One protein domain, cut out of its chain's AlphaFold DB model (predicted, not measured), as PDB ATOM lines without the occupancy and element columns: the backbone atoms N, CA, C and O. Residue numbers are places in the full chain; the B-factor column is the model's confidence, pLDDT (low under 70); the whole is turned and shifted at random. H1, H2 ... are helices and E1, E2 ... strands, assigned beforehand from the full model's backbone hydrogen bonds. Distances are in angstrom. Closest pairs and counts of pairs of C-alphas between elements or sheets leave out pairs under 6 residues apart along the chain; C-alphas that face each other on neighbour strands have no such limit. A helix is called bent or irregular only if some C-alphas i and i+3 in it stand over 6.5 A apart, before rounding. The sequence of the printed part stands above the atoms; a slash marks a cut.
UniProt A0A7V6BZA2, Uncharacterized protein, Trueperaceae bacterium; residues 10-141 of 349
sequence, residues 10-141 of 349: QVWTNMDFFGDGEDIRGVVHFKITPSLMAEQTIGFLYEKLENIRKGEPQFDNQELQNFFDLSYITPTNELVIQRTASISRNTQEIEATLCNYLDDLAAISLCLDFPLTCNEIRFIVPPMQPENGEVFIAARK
ATOM      1  N   GLN A  10     -10.669 -29.105  22.456       83.62
ATOM      2  CA  GLN A  10     -10.329 -27.838  23.080       83.62
ATOM      3  C   GLN A  10     -11.012 -27.788  24.432       83.62
ATOM      4  O   GLN A  10     -12.238 -27.865  24.506       83.62
ATOM      5  N   VAL A  11     -10.203 -27.694  25.482       88.19
ATOM      6  CA  VAL A  11     -10.672 -27.654  26.862       88.19
ATOM      7  C   VAL A  11     -10.534 -26.232  27.387       88.19
ATOM      8  O   VAL A  11      -9.445 -25.659  27.388       88.19
ATOM      9  N   TRP A  12     -11.644 -25.673  27.849       90.69
ATOM     10  CA  TRP A  12     -11.689 -24.432  28.611       90.69
ATOM     11  C   TRP A  12     -12.043 -24.772  30.049       90.69
ATOM     12  O   TRP A  12     -13.119 -25.308  30.311       90.69
ATOM     13  N   THR A  13     -11.132 -24.473  30.970       90.94
ATOM     14  CA  THR A  13     -11.292 -24.726  32.402       90.94
ATOM     15  C   THR A  13     -11.591 -23.434  33.143       90.94
ATOM     16  O   THR A  13     -10.989 -22.390  32.886       90.94
ATOM     17  N   ASN A  14     -12.497 -23.509  34.109       90.12
ATOM     18  CA  ASN A  14     -12.675 -22.461  35.093       90.12
ATOM     19  C   ASN A  14     -11.691 -22.692  36.242       90.12
ATOM     20  O   ASN A  14     -11.909 -23.552  37.093       90.12
ATOM     21  N   MET A  15     -10.598 -21.927  36.252       87.88
ATOM     22  CA  MET A  15      -9.500 -22.105  37.208       87.88
ATOM     23  C   MET A  15      -9.910 -21.895  38.670       87.88
ATOM     24  O   MET A  15      -9.218 -22.405  39.542       87.88
ATOM     25  N   ASP A  16     -11.042 -21.237  38.940       87.25
ATOM     26  CA  ASP A  16     -11.559 -21.033  40.301       87.25
ATOM     27  C   ASP A  16     -11.901 -22.356  41.012       87.25
ATOM     28  O   ASP A  16     -11.968 -22.415  42.237       87.25
ATOM     29  N   PHE A  17     -12.094 -23.430  40.242       85.81
ATOM     30  CA  PHE A  17     -12.413 -24.762  40.745       85.81
ATOM     31  C   PHE A  17     -11.178 -25.634  41.019       85.81
ATOM     32  O   PHE A  17     -11.267 -26.613  41.765       85.81
ATOM     33  N   PHE A  18     -10.021 -25.296  40.445       86.19
ATOM     34  CA  PHE A  18      -8.819 -26.134  40.468       86.19
ATOM     35  C   PHE A  18      -7.802 -25.629  41.501       86.19
ATOM     36  O   PHE A  18      -7.609 -24.427  41.673       86.19
ATOM     37  N   GLY A  19      -7.137 -26.551  42.195       82.25
ATOM     38  CA  GLY A  19      -6.248 -26.245  43.318       82.25
ATOM     39  C   GLY A  19      -6.162 -27.395  44.320       82.25
ATOM     40  O   GLY A  19      -6.517 -28.528  44.004       82.25
ATOM     41  N   ASP A  20      -5.712 -27.103  45.539       74.50
ATOM     42  CA  ASP A  20      -5.630 -28.097  46.611       74.50
ATOM     43  C   ASP A  20      -7.017 -28.319  47.241       74.50
ATOM     44  O   ASP A  20      -7.626 -27.386  47.766       74.50
ATOM     45  N   GLY A  21      -7.529 -29.551  47.208       80.12
ATOM     46  CA  GLY A  21      -8.828 -29.883  47.794       80.12
ATOM     47  C   GLY A  21      -9.329 -31.275  47.419       80.12
ATOM     48  O   GLY A  21      -8.655 -32.019  46.712       80.12
ATOM     49  N   GLU A  22     -10.520 -31.619  47.912       86.06
ATOM     50  CA  GLU A  22     -11.227 -32.843  47.517       86.06
ATOM     51  C   GLU A  22     -11.774 -32.741  46.086       86.06
ATOM     52  O   GLU A  22     -12.006 -31.638  45.573       86.06
ATOM     53  N   ASP A  23     -12.010 -33.900  45.469       90.00
ATOM     54  CA  ASP A  23     -12.604 -34.020  44.138       90.00
ATOM     55  C   ASP A  23     -13.930 -33.259  44.026       90.00
ATOM     56  O   ASP A  23     -14.775 -33.254  44.926       90.00
ATOM     57  N   ILE A  24     -14.141 -32.646  42.866       90.00
ATOM     58  CA  ILE A  24     -15.341 -31.874  42.567       90.00
ATOM     59  C   ILE A  24     -16.415 -32.836  42.076       90.00
ATOM     60  O   ILE A  24     -16.242 -33.484  41.044       90.00
ATOM     61  N   ARG A  25     -17.551 -32.898  42.773       91.44
ATOM     62  CA  ARG A  25     -18.706 -33.702  42.360       91.44
ATOM     63  C   ARG A  25     -19.698 -32.870  41.551       91.44
ATOM     64  O   ARG A  25     -20.159 -31.825  42.000       91.44
ATOM     65  N   GLY A  26     -20.107 -33.378  40.395       92.50
ATOM     66  CA  GLY A  26     -20.999 -32.670  39.484       92.50
ATOM     67  C   GLY A  26     -21.668 -33.586  38.468       92.50
ATOM     68  O   GLY A  26     -21.781 -34.799  38.664       92.50
ATOM     69  N   VAL A  27     -22.138 -32.976  37.384       93.75
ATOM     70  CA  VAL A  27     -22.819 -33.642  36.275       93.75
ATOM     71  C   VAL A  27     -22.064 -33.366  34.984       93.75
ATOM     72  O   VAL A  27     -21.815 -32.219  34.612       93.75
ATOM     73  N   VAL A  28     -21.726 -34.439  34.284       94.75
ATOM     74  CA  VAL A  28     -21.221 -34.424  32.918       94.75
ATOM     75  C   VAL A  28     -22.411 -34.334  31.973       94.75
ATOM     76  O   VAL A  28     -23.312 -35.170  32.022       94.75
ATOM     77  N   HIS A  29     -22.409 -33.335  31.102       94.81
ATOM     78  CA  HIS A  29     -23.358 -33.181  30.010       94.81
ATOM     79  C   HIS A  29     -22.673 -33.592  28.710       94.81
ATOM     80  O   HIS A  29     -21.789 -32.891  28.217       94.81
ATOM     81  N   PHE A  30     -23.105 -34.712  28.141       93.31
ATOM     82  CA  PHE A  30     -22.730 -35.147  26.802       93.31
ATOM     83  C   PHE A  30     -23.692 -34.539  25.790       93.31
ATOM     84  O   PHE A  30     -24.814 -35.028  25.640       93.31
ATOM     85  N   LYS A  31     -23.283 -33.484  25.089       92.00
ATOM     86  CA  LYS A  31     -24.114 -32.883  24.046       92.00
ATOM     87  C   LYS A  31     -24.053 -33.737  22.788       92.00
ATOM     88  O   LYS A  31     -23.008 -33.860  22.145       92.00
ATOM     89  N   ILE A  32     -25.180 -34.354  22.454       88.94
ATOM     90  CA  ILE A  32     -25.274 -35.282  21.334       88.94
ATOM     91  C   ILE A  32     -25.637 -34.513  20.070       88.94
ATOM     92  O   ILE A  32     -26.515 -33.648  20.051       88.94
ATOM     93  N   THR A  33     -24.933 -34.831  18.990       84.50
ATOM     94  CA  THR A  33     -25.186 -34.259  17.671       84.50
ATOM     95  C   THR A  33     -26.536 -34.760  17.160       84.50
ATOM     96  O   THR A  33     -26.751 -35.976  17.136       84.50
ATOM     97  N   PRO A  34     -27.446 -33.869  16.727       82.00
ATOM     98  CA  PRO A  34     -28.728 -34.281  16.174       82.00
ATOM     99  C   PRO A  34     -28.558 -35.231  14.986       82.00
ATOM    100  O   PRO A  34     -27.864 -34.921  14.017       82.00
ATOM    101  N   SER A  35     -29.212 -36.388  15.054       78.88
ATOM    102  CA  SER A  35     -29.213 -37.401  14.000       78.88
ATOM    103  C   SER A  35     -30.534 -38.172  13.990       78.88
ATOM    104  O   SER A  35     -31.365 -38.025  14.892       78.88
ATOM    105  N   LEU A  36     -30.759 -38.973  12.943       73.94
ATOM    106  CA  LEU A  36     -31.957 -39.804  12.832       73.94
ATOM    107  C   LEU A  36     -32.045 -40.718  14.063       73.94
ATOM    108  O   LEU A  36     -31.129 -41.489  14.289       73.94
ATOM    109  N   MET A  37     -33.139 -40.640  14.823       83.62
ATOM    110  CA  MET A  37     -33.384 -41.364  16.083       83.62
ATOM    111  C   MET A  37     -32.675 -40.862  17.350       83.62
ATOM    112  O   MET A  37     -33.024 -41.334  18.426       83.62
ATOM    113  N   ALA A  38     -31.775 -39.872  17.298       86.31
ATOM    114  CA  ALA A  38     -31.061 -39.429  18.507       86.31
ATOM    115  C   ALA A  38     -32.002 -38.921  19.615       86.31
ATOM    116  O   ALA A  38     -31.818 -39.261  20.780       86.31
ATOM    117  N   GLU A  39     -33.037 -38.158  19.251       88.00
ATOM    118  CA  GLU A  39     -34.062 -37.674  20.187       88.00
ATOM    119  C   GLU A  39     -34.840 -38.819  20.838       88.00
ATOM    120  O   GLU A  39     -35.084 -38.792  22.040       88.00
ATOM    121  N   GLN A  40     -35.200 -39.847  20.067       87.50
ATOM    122  CA  GLN A  40     -35.929 -41.010  20.576       87.50
ATOM    123  C   GLN A  40     -35.041 -41.875  21.473       87.50
ATOM    124  O   GLN A  40     -35.479 -42.293  22.542       87.50
ATOM    125  N   THR A  41     -33.784 -42.093  21.081       88.94
ATOM    126  CA  THR A  41     -32.794 -42.840  21.865       88.94
ATOM    127  C   THR A  41     -32.505 -42.152  23.199       88.94
ATOM    128  O   THR A  41     -32.501 -42.795  24.246       88.94
ATOM    129  N   ILE A  42     -32.317 -40.831  23.192       89.25
ATOM    130  CA  ILE A  42     -32.132 -40.057  24.424       89.25
ATOM    131  C   ILE A  42     -33.432 -40.003  25.235       89.25
ATOM    132  O   ILE A  42     -33.403 -40.153  26.455       89.25
ATOM    133  N   GLY A  43     -34.578 -39.858  24.569       87.69
ATOM    134  CA  GLY A  43     -35.897 -39.925  25.195       87.69
ATOM    135  C   GLY A  43     -36.115 -41.231  25.959       87.69
ATOM    136  O   GLY A  43     -36.599 -41.192  27.085       87.69
ATOM    137  N   PHE A  44     -35.675 -42.367  25.410       88.06
ATOM    138  CA  PHE A  44     -35.703 -43.662  26.093       88.06
ATOM    139  C   PHE A  44     -34.855 -43.674  27.377       88.06
ATOM    140  O   PHE A  44     -35.298 -44.196  28.399       88.06
ATOM    141  N   LEU A  45     -33.661 -43.068  27.366       88.00
ATOM    142  CA  LEU A  45     -32.832 -42.948  28.573       88.00
ATOM    143  C   LEU A  45     -33.533 -42.111  29.653       88.00
ATOM    144  O   LEU A  45     -33.587 -42.519  30.814       88.00
ATOM    145  N   TYR A  46     -34.140 -40.982  29.277       88.06
ATOM    146  CA  TYR A  46     -34.918 -40.177  30.221       88.06
ATOM    147  C   TYR A  46     -36.192 -40.885  30.695       88.06
ATOM    148  O   TYR A  46     -36.541 -40.768  31.866       88.06
ATOM    149  N   GLU A  47     -36.861 -41.671  29.848       87.62
ATOM    150  CA  GLU A  47     -38.001 -42.499  30.257       87.62
ATOM    151  C   GLU A  47     -37.593 -43.501  31.346       87.62
ATOM    152  O   GLU A  47     -38.284 -43.637  32.355       87.62
ATOM    153  N   LYS A  48     -36.434 -44.156  31.200       86.44
ATOM    154  CA  LYS A  48     -35.898 -45.045  32.242       86.44
ATOM    155  C   LYS A  48     -35.599 -44.308  33.541       86.44
ATOM    156  O   LYS A  48     -35.918 -44.817  34.613       86.44
ATOM    157  N   LEU A  49     -35.064 -43.096  33.452       85.81
ATOM    158  CA  LEU A  49     -34.837 -42.241  34.612       85.81
ATOM    159  C   LEU A  49     -36.159 -41.872  35.320       85.81
ATOM    160  O   LEU A  49     -36.253 -41.957  36.544       85.81
ATOM    161  N   GLU A  50     -37.208 -41.540  34.563       85.31
ATOM    162  CA  GLU A  50     -38.556 -41.282  35.093       85.31
ATOM    163  C   GLU A  50     -39.209 -42.518  35.714       85.31
ATOM    164  O   GLU A  50     -39.941 -42.425  36.700       85.31
ATOM    165  N   ASN A  51     -38.955 -43.699  35.166       86.75
ATOM    166  CA  ASN A  51     -39.457 -44.940  35.734       86.75
ATOM    167  C   ASN A  51     -38.795 -45.261  37.080       86.75
ATOM    168  O   ASN A  51     -39.488 -45.622  38.034       86.75
ATOM    169  N   ILE A  52     -37.485 -45.031  37.201       84.94
ATOM    170  CA  ILE A  52     -36.771 -45.132  38.483       84.94
ATOM    171  C   ILE A  52     -37.341 -44.118  39.489       84.94
ATOM    172  O   ILE A  52     -37.577 -44.475  40.644       84.94
ATOM    173  N   ARG A  53     -37.674 -42.884  39.062       83.00
ATOM    174  CA  ARG A  53     -38.379 -41.895  39.916       83.00
ATOM    175  C   ARG A  53     -39.714 -42.411  40.454       83.00
ATOM    176  O   ARG A  53     -40.111 -42.037  41.553       83.00
ATOM    177  N   LYS A  54     -40.403 -43.272  39.700       87.31
ATOM    178  CA  LYS A  54     -41.680 -43.894  40.087       87.31
ATOM    179  C   LYS A  54     -41.514 -45.156  40.945       87.31
ATOM    180  O   LYS A  54     -42.521 -45.760  41.310       87.31
ATOM    181  N   GLY A  55     -40.283 -45.535  41.293       83.44
ATOM    182  CA  GLY A  55     -39.986 -46.676  42.159       83.44
ATOM    183  C   GLY A  55     -39.689 -47.983  41.422       83.44
ATOM    184  O   GLY A  55     -39.700 -49.034  42.065       83.44
ATOM    185  N   GLU A  56     -39.426 -47.954  40.109       85.00
ATOM    186  CA  GLU A  56     -38.841 -49.119  39.432       85.00
ATOM    187  C   GLU A  56     -37.432 -49.418  39.983       85.00
ATOM    188  O   GLU A  56     -36.704 -48.492  40.357       85.00
ATOM    189  N   PRO A  57     -37.039 -50.706  40.058       78.50
ATOM    190  CA  PRO A  57     -35.722 -51.087  40.552       78.50
ATOM    191  C   PRO A  57     -34.613 -50.468  39.695       78.50
ATOM    192  O   PRO A  57     -34.690 -50.437  38.466       78.50
ATOM    193  N   GLN A  58     -33.573 -49.978  40.369       79.75
ATOM    194  CA  GLN A  58     -32.375 -49.462  39.715       79.75
ATOM    195  C   GLN A  58     -31.558 -50.591  39.083       79.75
ATOM    196  O   GLN A  58     -31.720 -51.768  39.400       79.75
ATOM    197  N   PHE A  59     -30.648 -50.209  38.191       82.25
ATOM    198  CA  PHE A  59     -29.667 -51.124  37.627       82.25
ATOM    199  C   PHE A  59     -28.690 -51.611  38.705       82.25
ATOM    200  O   PHE A  59     -28.214 -50.809  39.503       82.25
ATOM    201  N   ASP A  60     -28.323 -52.894  38.681       82.62
ATOM    202  CA  ASP A  60     -27.318 -53.463  39.598       82.62
ATOM    203  C   ASP A  60     -25.889 -52.966  39.301       82.62
ATOM    204  O   ASP A  60     -24.999 -53.035  40.147       82.62
ATOM    205  N   ASN A  61     -25.647 -52.470  38.083       85.00
ATOM    206  CA  ASN A  61     -24.345 -51.959  37.671       85.00
ATOM    207  C   ASN A  61     -24.104 -50.549  38.241       85.00
ATOM    208  O   ASN A  61     -24.790 -49.594  37.875       85.00
ATOM    209  N   GLN A  62     -23.084 -50.427  39.091       80.69
ATOM    210  CA  GLN A  62     -22.736 -49.187  39.788       80.69
ATOM    211  C   GLN A  62     -22.329 -48.041  38.848       80.69
ATOM    212  O   GLN A  62     -22.617 -46.881  39.135       80.69
ATOM    213  N   GLU A  63     -21.668 -48.334  37.727       82.12
ATOM    214  CA  GLU A  63     -21.272 -47.310  36.754       82.12
ATOM    215  C   GLU A  63     -22.486 -46.764  36.006       82.12
ATOM    216  O   GLU A  63     -22.615 -45.550  35.840       82.12
ATOM    217  N   LEU A  64     -23.413 -47.652  35.637       84.06
ATOM    218  CA  LEU A  64     -24.656 -47.304  34.963       84.06
ATOM    219  C   LEU A  64     -25.568 -46.471  35.866       84.06
ATOM    220  O   LEU A  64     -26.190 -45.530  35.385       84.06
ATOM    221  N   GLN A  65     -25.600 -46.744  37.176       85.75
ATOM    222  CA  GLN A  65     -26.354 -45.934  38.142       85.75
ATOM    223  C   GLN A  65     -25.985 -44.444  38.087       85.75
ATOM    224  O   GLN A  65     -26.858 -43.602  38.294       85.75
ATOM    225  N   ASN A  66     -24.746 -44.091  37.726       86.88
ATOM    226  CA  ASN A  66     -24.335 -42.689  37.611       86.88
ATOM    227  C   ASN A  66     -25.092 -41.922  36.510       86.88
ATOM    228  O   ASN A  66     -25.257 -40.707  36.621       86.88
ATOM    229  N   PHE A  67     -25.574 -42.611  35.470       85.94
ATOM    230  CA  PHE A  67     -26.414 -42.045  34.400       85.94
ATOM    231  C   PHE A  67     -27.885 -41.886  34.804       85.94
ATOM    232  O   PHE A  67     -28.664 -41.260  34.088       85.94
ATOM    233  N   PHE A  68     -28.271 -42.442  35.953       83.25
ATOM    234  CA  PHE A  68     -29.639 -42.432  36.465       83.25
ATOM    235  C   PHE A  68     -29.726 -41.886  37.903       83.25
ATOM    236  O   PHE A  68     -30.727 -42.104  38.586       83.25
ATOM    237  N   ASP A  69     -28.703 -41.153  38.368       82.50
ATOM    238  CA  ASP A  69     -28.705 -40.498  39.682       82.50
ATOM    239  C   ASP A  69     -29.646 -39.283  39.678       82.50
ATOM    240  O   ASP A  69     -29.353 -38.195  39.169       82.50
ATOM    241  N   LEU A  70     -30.806 -39.488  40.295       80.75
ATOM    242  CA  LEU A  70     -31.897 -38.523  40.374       80.75
ATOM    243  C   LEU A  70     -31.559 -37.269  41.185       80.75
ATOM    244  O   LEU A  70     -32.275 -36.276  41.064       80.75
ATOM    245  N   SER A  71     -30.511 -37.317  42.013       78.25
ATOM    246  CA  SER A  71     -30.135 -36.230  42.926       78.25
ATOM    247  C   SER A  71     -29.573 -35.020  42.184       78.25
ATOM    248  O   SER A  71     -29.661 -33.897  42.676       78.25
ATOM    249  N   TYR A  72     -28.995 -35.251  41.003       76.88
ATOM    250  CA  TYR A  72     -28.281 -34.228  40.245       76.88
ATOM    251  C   TYR A  72     -28.750 -34.102  38.791       76.88
ATOM    252  O   TYR A  72     -28.608 -33.029  38.211       76.88
ATOM    253  N   ILE A  73     -29.332 -35.155  38.202       82.19
ATOM    254  CA  ILE A  73     -29.784 -35.140  36.804       82.19
ATOM    255  C   ILE A  73     -31.155 -34.468  36.683       82.19
ATOM    256  O   ILE A  73     -32.163 -34.946  37.218       82.19
ATOM    257  N   THR A  74     -31.222 -33.383  35.911       77.81
ATOM    258  CA  THR A  74     -32.455 -32.607  35.699       77.81
ATOM    259  C   THR A  74     -32.938 -32.688  34.253       77.81
ATOM    260  O   THR A  74     -32.108 -32.666  33.346       77.81
ATOM    261  N   PRO A  75     -34.259 -32.733  33.993       75.94
ATOM    262  CA  PRO A  75     -34.782 -32.626  32.634       75.94
ATOM    263  C   PRO A  75     -34.275 -31.364  31.930       75.94
ATOM    264  O   PRO A  75     -34.167 -30.300  32.538       75.94
ATOM    265  N   THR A  76     -33.985 -31.482  30.640       81.94
ATOM    266  CA  THR A  76     -33.460 -30.397  29.807       81.94
ATOM    267  C   THR A  76     -34.075 -30.472  28.415       81.94
ATOM    268  O   THR A  76     -34.474 -31.543  27.961       81.94
ATOM    269  N   ASN A  77     -34.167 -29.322  27.748       80.81
ATOM    270  CA  ASN A  77     -34.650 -29.221  26.368       80.81
ATOM    271  C   ASN A  77     -33.532 -29.461  25.341       80.81
ATOM    272  O   ASN A  77     -33.773 -29.404  24.136       80.81
ATOM    273  N   GLU A  78     -32.301 -29.663  25.806       86.31
ATOM    274  CA  GLU A  78     -31.165 -29.968  24.950       86.31
ATOM    275  C   GLU A  78     -31.061 -31.477  24.688       86.31
ATOM    276  O   GLU A  78     -31.441 -32.310  25.512       86.31
ATOM    277  N   LEU A  79     -30.479 -31.835  23.543       89.81
ATOM    278  CA  LEU A  79     -30.193 -33.220  23.182       89.81
ATOM    279  C   LEU A  79     -28.913 -33.693  23.891       89.81
ATOM    280  O   LEU A  79     -27.823 -33.672  23.323       89.81
ATOM    281  N   VAL A  80     -29.040 -34.054  25.167       92.69
ATOM    282  CA  VAL A  80     -27.907 -34.354  26.055       92.69
ATOM    283  C   VAL A  80     -28.157 -35.600  26.891       92.69
ATOM    284  O   VAL A  80     -29.266 -35.822  27.379       92.69
ATOM    285  N   ILE A  81     -27.094 -36.375  27.099       92.94
ATOM    286  CA  ILE A  81     -27.029 -37.435  28.110       92.94
ATOM    287  C   ILE A  81     -26.307 -36.876  29.335       92.94
ATOM    288  O   ILE A  81     -25.282 -36.209  29.198       92.94
ATOM    289  N   GLN A  82     -26.846 -37.129  30.525       93.12
ATOM    290  CA  GLN A  82     -26.274 -36.657  31.785       93.12
ATOM    291  C   GLN A  82     -25.710 -37.826  32.587       93.12
ATOM    292  O   GLN A  82     -26.313 -38.897  32.638       93.12
ATOM    293  N   ARG A  83     -24.563 -37.605  33.226       92.19
ATOM    294  CA  ARG A  83     -23.921 -38.571  34.122       92.19
ATOM    295  C   ARG A  83     -23.383 -37.846  35.337       92.19
ATOM    296  O   ARG A  83     -22.693 -36.845  35.196       92.19
ATOM    297  N   THR A  84     -23.640 -38.362  36.526       92.25
ATOM    298  CA  THR A  84     -22.943 -37.888  37.722       92.25
ATOM    299  C   THR A  84     -21.504 -38.377  37.737       92.25
ATOM    300  O   THR A  84     -21.214 -39.525  37.404       92.25
ATOM    301  N   ALA A  85     -20.581 -37.497  38.099       92.50
ATOM    302  CA  ALA A  85     -19.180 -37.862  38.225       92.50
ATOM    303  C   ALA A  85     -18.484 -36.990  39.268       92.50
ATOM    304  O   ALA A  85     -18.973 -35.920  39.639       92.50
ATOM    305  N   SER A  86     -17.327 -37.467  39.710       91.38
ATOM    306  CA  SER A  86     -16.352 -36.675  40.447       91.38
ATOM    307  C   SER A  86     -15.111 -36.503  39.582       91.38
ATOM    308  O   SER A  86     -14.723 -37.443  38.886       91.38
ATOM    309  N   ILE A  87     -14.514 -35.315  39.609       91.19
ATOM    310  CA  ILE A  87     -13.257 -35.026  38.915       91.19
ATOM    311  C   ILE A  87     -12.217 -34.505  39.899       91.19
ATOM    312  O   ILE A  87     -12.543 -33.768  40.831       91.19
ATOM    313  N   SER A  88     -10.960 -34.855  39.652       89.56
ATOM    314  CA  SER A  88      -9.823 -34.300  40.381       89.56
ATOM    315  C   SER A  88      -9.710 -32.790  40.154       89.56
ATOM    316  O   SER A  88      -9.962 -32.286  39.055       89.56
ATOM    317  N   ARG A  89      -9.268 -32.059  41.185       89.00
ATOM    318  CA  ARG A  89      -8.903 -30.631  41.081       89.00
ATOM    319  C   ARG A  89      -7.560 -30.402  40.377       89.00
ATOM    320  O   ARG A  89      -7.081 -29.268  40.313       89.00
ATOM    321  N   ASN A  90      -6.961 -31.453  39.818       88.62
ATOM    322  CA  ASN A  90      -5.786 -31.383  38.965       88.62
ATOM    323  C   ASN A  90      -6.183 -31.219  37.490       88.62
ATOM    324  O   ASN A  90      -6.695 -32.142  36.857       88.62
ATOM    325  N   THR A  91      -5.866 -30.066  36.898       85.31
ATOM    326  CA  THR A  91      -6.154 -29.798  35.478       85.31
ATOM    327  C   THR A  91      -5.472 -30.782  34.524       85.31
ATOM    328  O   THR A  91      -5.955 -30.976  33.412       85.31
ATOM    329  N   GLN A  92      -4.367 -31.418  34.933       85.94
ATOM    330  CA  GLN A  92      -3.647 -32.396  34.105       85.94
ATOM    331  C   GLN A  92      -4.428 -33.705  33.913       85.94
ATOM    332  O   GLN A  92      -4.132 -34.463  32.995       85.94
ATOM    333  N   GLU A  93      -5.440 -33.972  34.741       87.75
ATOM    334  CA  GLU A  93      -6.239 -35.202  34.675       87.75
ATOM    335  C   GLU A  93      -7.489 -35.064  33.797       87.75
ATOM    336  O   GLU A  93      -8.187 -36.052  33.544       87.75
ATOM    337  N   ILE A  94      -7.778 -33.862  33.289       87.12
ATOM    338  CA  ILE A  94      -8.983 -33.608  32.491       87.12
ATOM    339  C   ILE A  94      -8.960 -34.414  31.192       87.12
ATOM    340  O   ILE A  94      -9.979 -34.984  30.821       87.12
ATOM    341  N   GLU A  95      -7.812 -34.528  30.525       84.75
ATOM    342  CA  GLU A  95      -7.706 -35.317  29.290       84.75
ATOM    343  C   GLU A  95      -8.034 -36.797  29.527       84.75
ATOM    344  O   GLU A  95      -8.856 -37.371  28.813       84.75
ATOM    345  N   ALA A  96      -7.467 -37.400  30.578       86.62
ATOM    346  CA  ALA A  96      -7.771 -38.779  30.959       86.62
ATOM    347  C   ALA A  96      -9.256 -38.949  31.324       86.62
ATOM    348  O   ALA A  96      -9.899 -39.924  30.934       86.62
ATOM    349  N   THR A  97      -9.820 -37.960  32.018       89.94
ATOM    350  CA  THR A  97     -11.241 -37.918  32.376       89.94
ATOM    351  C   THR A  97     -12.141 -37.871  31.135       89.94
ATOM    352  O   THR A  97     -13.119 -38.612  31.056       89.94
ATOM    353  N   LEU A  98     -11.794 -37.056  30.134       88.38
ATOM    354  CA  LEU A  98     -12.522 -36.972  28.865       88.38
ATOM    355  C   LEU A  98     -12.492 -38.296  28.096       88.38
ATOM    356  O   LEU A  98     -13.527 -38.697  27.565       88.38
ATOM    357  N   CYS A  99     -11.348 -38.987  28.054       85.19
ATOM    358  CA  CYS A  99     -11.249 -40.313  27.434       85.19
ATOM    359  C   CYS A  99     -12.208 -41.313  28.091       85.19
ATOM    360  O   CYS A  99     -13.006 -41.928  27.388       85.19
ATOM    361  N   ASN A 100     -12.223 -41.380  29.426       88.44
ATOM    362  CA  ASN A 100     -13.139 -42.257  30.163       88.44
ATOM    363  C   ASN A 100     -14.614 -41.942  29.854       88.44
ATOM    364  O   ASN A 100     -15.422 -42.838  29.636       88.44
ATOM    365  N   TYR A 101     -14.972 -40.659  29.783       90.50
ATOM    366  CA  TYR A 101     -16.330 -40.233  29.437       90.50
ATOM    367  C   TYR A 101     -16.735 -40.631  28.010       90.50
ATOM    368  O   TYR A 101     -17.896 -40.961  27.756       90.50
ATOM    369  N   LEU A 102     -15.797 -40.608  27.063       88.12
ATOM    370  CA  LEU A 102     -16.049 -41.057  25.694       88.12
ATOM    371  C   LEU A 102     -16.199 -42.575  25.600       88.12
ATOM    372  O   LEU A 102     -17.038 -43.036  24.823       88.12
ATOM    373  N   ASP A 103     -15.449 -43.328  26.401       87.75
ATOM    374  CA  ASP A 103     -15.593 -44.781  26.503       87.75
ATOM    375  C   ASP A 103     -16.964 -45.167  27.073       87.75
ATOM    376  O   ASP A 103     -17.630 -46.047  26.519       87.75
ATOM    377  N   ASP A 104     -17.460 -44.446  28.086       88.69
ATOM    378  CA  ASP A 104     -18.821 -44.652  28.590       88.69
ATOM    379  C   ASP A 104     -19.869 -44.424  27.493       88.69
ATOM    380  O   ASP A 104     -20.799 -45.215  27.312       88.69
ATOM    381  N   LEU A 105     -19.729 -43.334  26.733       88.81
ATOM    382  CA  LEU A 105     -20.664 -43.007  25.663       88.81
ATOM    383  C   LEU A 105     -20.624 -44.052  24.540       88.81
ATOM    384  O   LEU A 105     -21.665 -44.380  23.959       88.81
ATOM    385  N   ALA A 106     -19.444 -44.602  24.245       85.88
ATOM    386  CA  ALA A 106     -19.286 -45.710  23.313       85.88
ATOM    387  C   ALA A 106     -19.975 -46.982  23.832       85.88
ATOM    388  O   ALA A 106     -20.674 -47.645  23.065       85.88
ATOM    389  N   ALA A 107     -19.862 -47.287  25.126       88.62
ATOM    390  CA  ALA A 107     -20.558 -48.412  25.744       88.62
ATOM    391  C   ALA A 107     -22.085 -48.254  25.665       88.62
ATOM    392  O   ALA A 107     -22.770 -49.171  25.211       88.62
ATOM    393  N   ILE A 108     -22.627 -47.073  25.997       88.56
ATOM    394  CA  ILE A 108     -24.067 -46.788  25.848       88.56
ATOM    395  C   ILE A 108     -24.491 -46.926  24.385       88.56
ATOM    396  O   ILE A 108     -25.523 -47.531  24.097       88.56
ATOM    397  N   SER A 109     -23.684 -46.405  23.457       85.69
ATOM    398  CA  SER A 109     -23.963 -46.514  22.022       85.69
ATOM    399  C   SER A 109     -24.107 -47.972  21.585       85.69
ATOM    400  O   SER A 109     -25.026 -48.305  20.841       85.69
ATOM    401  N   LEU A 110     -23.235 -48.855  22.080       84.62
ATOM    402  CA  LEU A 110     -23.297 -50.290  21.804       84.62
ATOM    403  C   LEU A 110     -24.513 -50.958  22.456       84.62
ATOM    404  O   LEU A 110     -25.143 -51.807  21.830       84.62
ATOM    405  N   CYS A 111     -24.883 -50.571  23.680       85.81
ATOM    406  CA  CYS A 111     -26.065 -51.111  24.357       85.81
ATOM    407  C   CYS A 111     -27.382 -50.739  23.660       85.81
ATOM    408  O   CYS A 111     -28.333 -51.517  23.703       85.81
ATOM    409  N   LEU A 112     -27.448 -49.554  23.051       86.56
ATOM    410  CA  LEU A 112     -28.636 -49.052  22.356       86.56
ATOM    411  C   LEU A 112     -28.630 -49.358  20.855       86.56
ATOM    412  O   LEU A 112     -29.586 -48.998  20.172       86.56
ATOM    413  N   ASP A 113     -27.562 -49.988  20.352       83.75
ATOM    414  CA  ASP A 113     -27.308 -50.187  18.920       83.75
ATOM    415  C   ASP A 113     -27.456 -48.876  18.120       83.75
ATOM    416  O   ASP A 113     -28.061 -48.807  17.048       83.75
ATOM    417  N   PHE A 114     -26.945 -47.782  18.695       82.62
ATOM    418  CA  PHE A 114     -27.115 -46.437  18.160       82.62
ATOM    419  C   PHE A 114     -25.871 -45.568  18.391       82.62
ATOM    420  O   PHE A 114     -25.461 -45.394  19.537       82.62
ATOM    421  N   PRO A 115     -25.274 -44.957  17.349       80.88
ATOM    422  CA  PRO A 115     -24.065 -44.156  17.506       80.88
ATOM    423  C   PRO A 115     -24.367 -42.798  18.158       80.88
ATOM    424  O   PRO A 115     -24.827 -41.858  17.503       80.88
ATOM    425  N   LEU A 116     -24.045 -42.654  19.443       84.62
ATOM    426  CA  LEU A 116     -24.171 -41.389  20.161       84.62
ATOM    427  C   LEU A 116     -22.940 -40.519  19.897       84.62
ATOM    428  O   LEU A 116     -21.916 -40.614  20.572       84.62
ATOM    429  N   THR A 117     -23.025 -39.658  18.883       82.06
ATOM    430  CA  THR A 117     -21.907 -38.771  18.536       82.06
ATOM    431  C   THR A 117     -21.930 -37.505  19.384       82.06
ATOM    432  O   THR A 117     -22.805 -36.656  19.218       82.06
ATOM    433  N   CYS A 118     -20.940 -37.357  20.263       86.00
ATOM    434  CA  CYS A 118     -20.757 -36.172  21.098       86.00
ATOM    435  C   CYS A 118     -19.799 -35.160  20.449       86.00
ATOM    436  O   CYS A 118     -18.729 -35.532  19.948       86.00
ATOM    437  N   ASN A 119     -20.185 -33.882  20.452       80.88
ATOM    438  CA  ASN A 119     -19.360 -32.769  19.967       80.88
ATOM    439  C   ASN A 119     -18.870 -31.841  21.089       80.88
ATOM    440  O   ASN A 119     -17.911 -31.095  20.884       80.88
ATOM    441  N   GLU A 120     -19.504 -31.903  22.257       90.19
ATOM    442  CA  GLU A 120     -19.235 -31.037  23.396       90.19
ATOM    443  C   GLU A 120     -19.545 -31.782  24.702       90.19
ATOM    444  O   GLU A 120     -20.618 -32.365  24.861       90.19
ATOM    445  N   ILE A 121     -18.594 -31.758  25.631       93.75
ATOM    446  CA  ILE A 121     -18.712 -32.310  26.977       93.75
ATOM    447  C   ILE A 121     -18.575 -31.149  27.952       93.75
ATOM    448  O   ILE A 121     -17.592 -30.411  27.901       93.75
ATOM    449  N   ARG A 122     -19.540 -30.992  28.852       94.81
ATOM    450  CA  ARG A 122     -19.472 -29.990  29.924       94.81
ATOM    451  C   ARG A 122     -19.486 -30.685  31.266       94.81
ATOM    452  O   ARG A 122     -20.246 -31.634  31.434       94.81
ATOM    453  N   PHE A 123     -18.708 -30.198  32.222       94.88
ATOM    454  CA  PHE A 123     -18.847 -30.608  33.615       94.88
ATOM    455  C   PHE A 123     -19.383 -29.445  34.436       94.88
ATOM    456  O   PHE A 123     -18.777 -28.373  34.487       94.88
ATOM    457  N   ILE A 124     -20.545 -29.656  35.047       93.50
ATOM    458  CA  ILE A 124     -21.308 -28.622  35.739       93.50
ATOM    459  C   ILE A 124     -21.534 -29.066  37.178       93.50
ATOM    460  O   ILE A 124     -22.054 -30.155  37.431       93.50
ATOM    461  N   VAL A 125     -21.192 -28.202  38.127       92.25
ATOM    462  CA  VAL A 125     -21.599 -28.360  39.520       92.25
ATOM    463  C   VAL A 125     -22.989 -27.737  39.694       92.25
ATOM    464  O   VAL A 125     -23.166 -26.546  39.413       92.25
ATOM    465  N   PRO A 126     -24.000 -28.510  40.134       86.50
ATOM    466  CA  PRO A 126     -25.378 -28.034  40.201       86.50
ATOM    467  C   PRO A 126     -25.585 -26.842  41.154       86.50
ATOM    468  O   PRO A 126     -24.905 -26.761  42.178       86.50
ATOM    469  N   PRO A 127     -26.594 -25.976  40.907       82.88
ATOM    470  CA  PRO A 127     -26.851 -24.751  41.683       82.88
ATOM    471  C   PRO A 127     -27.040 -24.944  43.194       82.88
ATOM    472  O   PRO A 127     -26.928 -23.993  43.960       82.88
ATOM    473  N   MET A 128     -27.367 -26.163  43.627       78.00
ATOM    474  CA  MET A 128     -27.592 -26.500  45.034       78.00
ATOM    475  C   MET A 128     -26.298 -26.695  45.839       78.00
ATOM    476  O   MET A 128     -26.374 -26.876  47.053       78.00
ATOM    477  N   GLN A 129     -25.128 -26.668  45.194       80.00
ATOM    478  CA  GLN A 129     -23.832 -26.806  45.859       80.00
ATOM    479  C   GLN A 129     -23.113 -25.447  46.030       80.00
ATOM    480  O   GLN A 129     -23.366 -24.517  45.256       80.00
ATOM    481  N   PRO A 130     -22.213 -25.313  47.031       76.12
ATOM    482  CA  PRO A 130     -21.506 -24.058  47.323       76.12
ATOM    483  C   PRO A 130     -20.639 -23.551  46.164       76.12
ATOM    484  O   PRO A 130     -20.615 -22.355  45.895       76.12
ATOM    485  N   GLU A 131     -19.970 -24.462  45.459       80.50
ATOM    486  CA  GLU A 131     -19.153 -24.180  44.275       80.50
ATOM    487  C   GLU A 131     -19.966 -24.502  43.016       80.50
ATOM    488  O   GLU A 131     -19.608 -25.382  42.252       80.50
ATOM    489  N   ASN A 132     -21.133 -23.887  42.817       88.25
ATOM    490  CA  ASN A 132     -21.911 -24.149  41.601       88.25
ATOM    491  C   ASN A 132     -21.342 -23.414  40.383       88.25
ATOM    492  O   ASN A 132     -20.777 -22.327  40.498       88.25
ATOM    493  N   GLY A 133     -21.526 -24.002  39.203       90.44
ATOM    494  CA  GLY A 133     -21.081 -23.415  37.945       90.44
ATOM    495  C   GLY A 133     -20.516 -24.437  36.972       90.44
ATOM    496  O   GLY A 133     -20.463 -25.636  37.239       90.44
ATOM    497  N   GLU A 134     -20.113 -23.948  35.807       93.06
ATOM    498  CA  GLU A 134     -19.431 -24.748  34.798       93.06
ATOM    499  C   GLU A 134     -17.935 -24.802  35.119       93.06
ATOM    500  O   GLU A 134     -17.261 -23.771  35.188       93.06
ATOM    501  N   VAL A 135     -17.433 -26.013  35.356       92.25
ATOM    502  CA  VAL A 135     -16.036 -26.256  35.735       92.25
ATOM    503  C   VAL A 135     -15.160 -26.351  34.500       92.25
ATOM    504  O   VAL A 135     -14.065 -25.795  34.466       92.25
ATOM    505  N   PHE A 136     -15.636 -27.055  33.474       93.38
ATOM    506  CA  PHE A 136     -14.987 -27.059  32.175       93.38
ATOM    507  C   PHE A 136     -15.980 -27.299  31.040       93.38
ATOM    508  O   PHE A 136     -16.999 -27.979  31.202       93.38
ATOM    509  N   ILE A 137     -15.610 -26.792  29.866       93.75
ATOM    510  CA  ILE A 137     -16.160 -27.195  28.574       93.75
ATOM    511  C   ILE A 137     -15.030 -27.831  27.779       93.75
ATOM    512  O   ILE A 137     -13.976 -27.228  27.602       93.75
ATOM    513  N   ALA A 138     -15.267 -29.020  27.249       90.94
ATOM    514  CA  ALA A 138     -14.465 -29.597  26.189       90.94
ATOM    515  C   ALA A 138     -15.308 -29.621  24.911       90.94
ATOM    516  O   ALA A 138     -16.406 -30.170  24.911       90.94
ATOM    517  N   ALA A 139     -14.812 -29.060  23.809       86.81
ATOM    518  CA  ALA A 139     -15.472 -29.168  22.507       86.81
ATOM    519  C   ALA A 139     -14.503 -29.656  21.434       86.81
ATOM    520  O   ALA A 139     -13.319 -29.311  21.432       86.81
ATOM    521  N   ARG A 140     -15.005 -30.449  20.488       74.88
ATOM    522  CA  ARG A 140     -14.200 -30.894  19.346       74.88
ATOM    523  C   ARG A 140     -13.960 -29.741  18.383       74.88
ATOM    524  O   ARG A 140     -14.901 -29.058  17.971       74.88
ATOM    525  N   LYS A 141     -12.710 -29.572  17.945       65.94
ATOM    526  CA  LYS A 141     -12.396 -28.639  16.859       65.94
ATOM    527  C   LYS A 141     -13.098 -29.094  15.575       65.94
ATOM    528  O   LYS A 141     -12.969 -30.248  15.159       65.94
TER     529      LYS A 141
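What this domain is: This is residues 10 to 141 of the 349 residues of an uncharacterized protein of Trueperaceae bacterium (UniProt A0A7V6BZA2). A twisted sheet of five strands has the long helix H3 laid slantwise over one face, in two layers, while H2 and then H1 stand beyond the E3 edge and make that end of the domain. The printed part has 132 residues, with three named helices and five named strands in the order E1, E2, H1, H2, E3, H3, E4, E5; the class is mixed, helices and strands. The sheet's order is E1, E5, E4, E2, E3, antiparallel throughout. The whole is compact and rounded, with a radius of gyration of the C-alphas of 14.8 A and spans of 39 by 35 by 26 A.

Where its parts are: E1, residues 10 to 13, begins at C-alpha 10 (-10.329, -27.838, 23.080). E2, residues 24 to 32, is 23.7 A long. H1, residues 38 to 53, is 22.8 A long, and H2 is residues 62 to 68. E3, residues 80 to 87, bends by 63 degrees at residue 84. H3, residues 91 to 111, begins at C-alpha 91 (-6.154, -29.798, 35.478) and is 31.2 A long; it is only just irregular, with C-alphas 92 and 95 6.9 A apart. E4, residues 118 to 125, is 20.0 A long. E5, residues 133 to 140, is 21.2 A long and ends at C-alpha 140 (-14.200, -30.894, 19.346).

How they stand to each other: In the sheet, N 12 and O 137 of E1 and E5 are 2.8 A apart, within hydrogen-bond range. E4 and E5 form a hairpin, with N 121 and O 138 at 2.8 A. E4 and E2 have N 29 and O 122 at 2.8 A, and E2 and E3 have N 28 and O 83 at 2.7 A. E3, H3 and E4 are a split strand-helix-strand unit, two strands running the same way with E2 between them, and its crossover is right-handed. H3 is on the sheet at a height over the sheet of 8.9 A, over E2, E3 and, only just, with 3 C-alphas, E5; on the local plane it stands at 50 degrees to E2, slantwise to the strands. The closest C-alphas of H3 and E3 are those of Thr 97 and Ile 87, 7.4 A apart. H2 is at the sheet's level; its closest C-alpha pair with E3 is Phe 67 and Arg 83, 4.3 A. H1 only grazes the sheet, with residues 38 to 46. H1, with residues 48 to 52 alone, only just touches H2, with 3 pairs of C-alphas within 8 A, the closest Leu 49 and Phe 68 at 5.5 A, about perpendicular at 77 degrees. H1 and H2 are both apart from H3. Every O i to N i+4 pair is within hydrogen-bond range in H1, but 15 of 17 in H3 and 0 of 3 in H2, where 3 of 4 O i to N i+3 pairs are.

The domain as a whole: The two C-alphas farthest apart, of Asp 20 and Leu 36, are 44.4 A apart. The printed part has no cut, and the link from H2 to E3 is long, with 11 residues. The mean pLDDT of the printed part is 86.3, and residue 141 alone is under 70.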